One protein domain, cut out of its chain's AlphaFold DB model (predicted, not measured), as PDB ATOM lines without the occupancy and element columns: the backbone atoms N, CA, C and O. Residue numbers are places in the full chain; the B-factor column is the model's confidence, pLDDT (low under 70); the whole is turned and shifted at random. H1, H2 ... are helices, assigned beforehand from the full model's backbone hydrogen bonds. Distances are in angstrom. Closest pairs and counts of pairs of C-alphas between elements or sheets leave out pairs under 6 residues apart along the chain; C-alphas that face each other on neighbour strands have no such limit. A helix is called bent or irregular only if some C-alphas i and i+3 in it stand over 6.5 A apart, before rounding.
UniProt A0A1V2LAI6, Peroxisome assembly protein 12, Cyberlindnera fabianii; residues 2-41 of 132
ATOM      1  N   ASP A   2     163.164 -27.752-217.912       62.88
ATOM      2  CA  ASP A   2     162.552 -29.021-218.350       62.88
ATOM      3  C   ASP A   2     161.036 -28.943-218.579       62.88
ATOM      4  O   ASP A   2     160.547 -29.376-219.619       62.88
ATOM      5  N   ARG A   3     160.306 -28.234-217.709       64.94
ATOM      6  CA  ARG A   3     158.861 -27.982-217.878       64.94
ATOM      7  C   ARG A   3     158.527 -27.197-219.153       64.94
ATOM      8  O   ARG A   3     157.456 -27.362-219.720       64.94
ATOM      9  N   PHE A   4     159.455 -26.365-219.633       66.31
ATOM     10  CA  PHE A   4     159.282 -25.608-220.876       66.31
ATOM     11  C   PHE A   4     159.427 -26.510-222.112       66.31
ATOM     12  O   PHE A   4     158.668 -26.362-223.064       66.31
ATOM     13  N   ARG A   5     160.347 -27.486-222.085       67.50
ATOM     14  CA  ARG A   5     160.512 -28.482-223.162       67.50
ATOM     15  C   ARG A   5     159.330 -29.446-223.230       67.50
ATOM     16  O   ARG A   5     158.913 -29.810-224.323       67.50
ATOM     17  N   GLU A   6     158.769 -29.806-222.082       66.31
ATOM     18  CA  GLU A   6     157.594 -30.673-221.995       66.31
ATOM     19  C   GLU A   6     156.334 -29.971-222.519       66.31
ATOM     20  O   GLU A   6     155.650 -30.504-223.389       66.31
ATOM     21  N   VAL A   7     156.098 -28.718-222.109       68.56
ATOM     22  CA  VAL A   7     155.018 -27.883-222.665       68.56
ATOM     23  C   VAL A   7     155.200 -27.673-224.168       68.56
ATOM     24  O   VAL A   7     154.232 -27.797-224.906       68.56
ATOM     25  N   PHE A   8     156.422 -27.418-224.642       68.19
ATOM     26  CA  PHE A   8     156.715 -27.243-226.068       68.19
ATOM     27  C   PHE A   8     156.463 -28.520-226.888       68.19
ATOM     28  O   PHE A   8     155.926 -28.445-227.992       68.19
ATOM     29  N   SER A   9     156.783 -29.694-226.335       68.50
ATOM     30  CA  SER A   9     156.485 -30.990-226.957       68.50
ATOM     31  C   SER A   9     154.985 -31.299-226.982       68.50
ATOM     32  O   SER A   9     154.497 -31.865-227.950       68.50
ATOM     33  N   GLN A  10     154.238 -30.924-225.943       65.94
ATOM     34  CA  GLN A  10     152.778 -31.095-225.903       65.94
ATOM     35  C   GLN A  10     152.073 -30.126-226.867       65.94
ATOM     36  O   GLN A  10     151.109 -30.485-227.552       65.94
ATOM     37  N   LEU A  11     152.597 -28.898-226.965       64.38
ATOM     38  CA  LEU A  11     152.142 -27.887-227.912       64.38
ATOM     39  C   LEU A  11     152.336 -28.352-229.355       64.38
ATOM     40  O   LEU A  11     151.418 -28.219-230.157       64.38
ATOM     41  N   SER A  12     153.501 -28.912-229.692       72.81
ATOM     42  CA  SER A  12     153.795 -29.344-231.061       72.81
ATOM     43  C   SER A  12     152.883 -30.484-231.517       72.81
ATOM     44  O   SER A  12     152.394 -30.450-232.645       72.81
ATOM     45  N   THR A  13     152.571 -31.443-230.640       77.44
ATOM     46  CA  THR A  13     151.686 -32.572-230.964       77.44
ATOM     47  C   THR A  13     150.230 -32.152-231.176       77.44
ATOM     48  O   THR A  13     149.536 -32.771-231.977       77.44
ATOM     49  N   THR A  14     149.762 -31.088-230.516       78.31
ATOM     50  CA  THR A  14     148.339 -30.693-230.548       78.31
ATOM     51  C   THR A  14     148.062 -29.517-231.487       78.31
ATOM     52  O   THR A  14     147.064 -29.515-232.207       78.31
ATOM     53  N   ILE A  15     148.948 -28.518-231.526       84.06
ATOM     54  CA  ILE A  15     148.773 -27.319-232.359       84.06
ATOM     55  C   ILE A  15     149.001 -27.641-233.831       84.06
ATOM     56  O   ILE A  15     148.285 -27.122-234.682       84.06
ATOM     57  N   PHE A  16     149.976 -28.494-234.149       83.00
ATOM     58  CA  PHE A  16     150.345 -28.747-235.539       83.00
ATOM     59  C   PHE A  16     149.225 -29.432-236.348       83.00
ATOM     60  O   PHE A  16     148.878 -28.916-237.414       83.00
ATOM     61  N   PRO A  17     148.565 -30.503-235.859       84.81
ATOM     62  CA  PRO A  17     147.430 -31.099-236.565       84.81
ATOM     63  C   PRO A  17     146.230 -30.149-236.672       84.81
ATOM     64  O   PRO A  17     145.564 -30.120-237.705       84.81
ATOM     65  N   LEU A  18     145.973 -29.341-235.637       88.00
ATOM     66  CA  LEU A  18     144.871 -28.378-235.614       88.00
ATOM     67  C   LEU A  18     145.112 -27.215-236.586       88.00
ATOM     68  O   LEU A  18     144.195 -26.796-237.284       88.00
ATOM     69  N   ALA A  19     146.354 -26.744-236.698       89.06
ATOM     70  CA  ALA A  19     146.752 -25.742-237.678       89.06
ATOM     71  C   ALA A  19     146.616 -26.279-239.108       89.06
ATOM     72  O   ALA A  19     146.064 -25.587-239.955       89.06
ATOM     73  N   ILE A  20     147.042 -27.520-239.375       87.12
ATOM     74  CA  ILE A  20     146.848 -28.151-240.690       87.12
ATOM     75  C   ILE A  20     145.357 -28.312-241.001       87.12
ATOM     76  O   ILE A  20     144.937 -27.998-242.112       87.12
ATOM     77  N   PHE A  21     144.554 -28.759-240.032       88.50
ATOM     78  CA  PHE A  21     143.106 -28.884-240.188       88.50
ATOM     79  C   PHE A  21     142.449 -27.530-240.494       88.50
ATOM     80  O   PHE A  21     141.680 -27.433-241.447       88.50
ATOM     81  N   ILE A  22     142.792 -26.473-239.751       90.50
ATOM     82  CA  ILE A  22     142.255 -25.118-239.954       90.50
ATOM     83  C   ILE A  22     142.732 -24.516-241.276       90.50
ATOM     84  O   ILE A  22     141.931 -23.923-241.990       90.50
ATOM     85  N   LEU A  23     144.006 -24.680-241.639       87.06
ATOM     86  CA  LEU A  23     144.531 -24.202-242.918       87.06
ATOM     87  C   LEU A  23     143.855 -24.918-244.091       87.06
ATOM     88  O   LEU A  23     143.475 -24.260-245.054       87.06
ATOM     89  N   LYS A  24     143.614 -26.232-243.987       83.94
ATOM     90  CA  LYS A  24     142.855 -26.982-244.999       83.94
ATOM     91  C   LYS A  24     141.380 -26.598-245.039       83.94
ATOM     92  O   LYS A  24     140.798 -26.516-246.118       83.94
ATOM     93  N   PHE A  25     140.785 -26.299-243.890       84.62
ATOM     94  CA  PHE A  25     139.432 -25.760-243.810       84.62
ATOM     95  C   PHE A  25     139.328 -24.363-244.445       84.62
ATOM     96  O   PHE A  25     138.382 -24.108-245.183       84.62
ATOM     97  N   LEU A  26     140.304 -23.477-244.225       83.12
ATOM     98  CA  LEU A  26     140.380 -22.141-244.836       83.12
ATOM     99  C   LEU A  26     140.630 -22.209-246.346       83.12
ATOM    100  O   LEU A  26     140.039 -21.433-247.092       83.12
ATOM    101  N   GLU A  27     141.464 -23.144-246.803       81.25
ATOM    102  CA  GLU A  27     141.685 -23.410-248.226       81.25
ATOM    103  C   GLU A  27     140.379 -23.837-248.905       81.25
ATOM    104  O   GLU A  27     140.010 -23.290-249.945       81.25
ATOM    105  N   TRP A  28     139.615 -24.734-248.275       79.81
ATOM    106  CA  TRP A  28     138.270 -25.083-248.723       79.81
ATOM    107  C   TRP A  28     137.290 -23.905-248.634       79.81
ATOM    108  O   TRP A  28     136.518 -23.695-249.559       79.81
ATOM    109  N   TRP A  29     137.319 -23.097-247.571       77.31
ATOM    110  CA  TRP A  29     136.405 -21.959-247.401       77.31
ATOM    111  C   TRP A  29     136.635 -20.857-248.442       77.31
ATOM    112  O   TRP A  29     135.680 -20.300-248.977       77.31
ATOM    113  N   ASN A  30     137.900 -20.569-248.751       73.81
ATOM    114  CA  ASN A  30     138.288 -19.590-249.762       73.81
ATOM    115  C   ASN A  30     138.089 -20.116-251.195       73.81
ATOM    116  O   ASN A  30     137.834 -19.327-252.100       73.81
ATOM    117  N   SER A  31     138.192 -21.435-251.412       65.56
ATOM    118  CA  SER A  31     137.931 -22.063-252.720       65.56
ATOM    119  C   SER A  31     136.468 -22.452-252.941       65.56
ATOM    120  O   SER A  31     136.049 -22.649-254.080       65.56
ATOM    121  N   SER A  32     135.668 -22.550-251.878       69.69
ATOM    122  CA  SER A  32     134.237 -22.780-251.978       69.69
ATOM    123  C   SER A  32     133.611 -21.539-252.586       69.69
ATOM    124  O   SER A  32     133.766 -20.423-252.092       69.69
ATOM    125  N   GLU A  33     132.863 -21.755-253.658       62.03
ATOM    126  CA  GLU A  33     132.095 -20.778-254.426       62.03
ATOM    127  C   GLU A  33     131.058 -19.985-253.580       62.03
ATOM    128  O   GLU A  33     130.082 -19.468-254.101       62.03
ATOM    129  N   PHE A  34     131.177 -19.901-252.252       66.12
ATOM    130  CA  PHE A  34     130.372 -19.041-251.391       66.12
ATOM    131  C   PHE A  34     130.708 -17.562-251.600       66.12
ATOM    132  O   PHE A  34     129.796 -16.758-251.755       66.12
ATOM    133  N   ALA A  35     131.992 -17.195-251.700       62.47
ATOM    134  CA  ALA A  35     132.390 -15.819-252.012       62.47
ATOM    135  C   ALA A  35     131.930 -15.405-253.418       62.47
ATOM    136  O   ALA A  35     131.443 -14.290-253.621       62.47
ATOM    137  N   SER A  36     131.997 -16.327-254.383       60.41
ATOM    138  CA  SER A  36     131.456 -16.118-255.723       60.41
ATOM    139  C   SER A  36     129.927 -16.161-255.739       60.41
ATOM    140  O   SER A  36     129.362 -15.443-256.544       60.41
ATOM    141  N   LYS A  37     129.231 -16.886-254.853       60.88
ATOM    142  CA  LYS A  37     127.763 -16.802-254.687       60.88
ATOM    143  C   LYS A  37     127.308 -15.515-253.989       60.88
ATOM    144  O   LYS A  37     126.251 -15.006-254.338       60.88
ATOM    145  N   LEU A  38     128.097 -14.960-253.065       66.25
ATOM    146  CA  LEU A  38     127.838 -13.661-252.426       66.25
ATOM    147  C   LEU A  38     128.118 -12.491-253.380       66.25
ATOM    148  O   LEU A  38     127.359 -11.531-253.424       66.25
ATOM    149  N   THR A  39     129.180 -12.589-254.186       63.38
ATOM    150  CA  THR A  39     129.570 -11.546-255.154       63.38
ATOM    151  C   THR A  39     128.801 -11.673-256.478       63.38
ATOM    152  O   THR A  39     128.428 -10.674-257.085       63.38
ATOM    153  N   ASN A  40     128.506 -12.902-256.925       54.41
ATOM    154  CA  ASN A  40     127.643 -13.209-258.075       54.41
ATOM    155  C   ASN A  40     126.187 -13.494-257.672       54.41
ATOM    156  O   ASN A  40     125.478 -14.199-258.387       54.41
ATOM    157  N   GLN A  41     125.687 -12.854-256.620       52.22
ATOM    158  CA  GLN A  41     124.367 -12.242-256.744       52.22
ATOM    159  C   GLN A  41     124.479 -11.027-257.698       52.22
ATOM    160  O   GLN A  41     124.107  -9.916-257.357       52.22
TER     161      GLN A  41
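This is residues 2 to 41 of the 132 residues of the protein "Peroxisome assembly protein 12" of Cyberlindnera fabianii (UniProt A0A1V2LAI6). What shape is this? It is a thin rod: one long helix, H1, with a kink, and a short helix, H2, at the far end of a tight link. Nothing folds back; residues 2 to 41 stand free. What is it made of? The printed part has 40 residues, with two named helices, H1 then H2, and no named strand, class all helix. It is extended, with a radius of gyration of the C-alphas of 17.1 A and spans of 57 by 11 by 7 A.

Is the long helix straight? H1, residues 2 to 31, has a kink of 30 degrees near residue 15; it is neither bent nor irregular, but only just: C-alphas 13 and 16 are 6.1 A apart. How do the helices meet? H1 and H2, residues 34 to 39, meet only through their link. Are the backbones well formed? In H2 every O i to N i+4 pair is within hydrogen-bond range, in H1 24 of 26.

Where does H1 run? It goes 42.8 A from C-alpha 2 at (162.552, -29.021, -218.350) to C-alpha 31. Where does H2 end? Its last C-alpha, 39, is at (129.570, -11.546, -255.154).

How long is it? The two C-alphas farthest apart, those of Asp 2 and Gln 41, are 56.7 A apart; the printed part has no cut. Where is confidence low? Residues 2 to 11 and 31 to 41 are under 70.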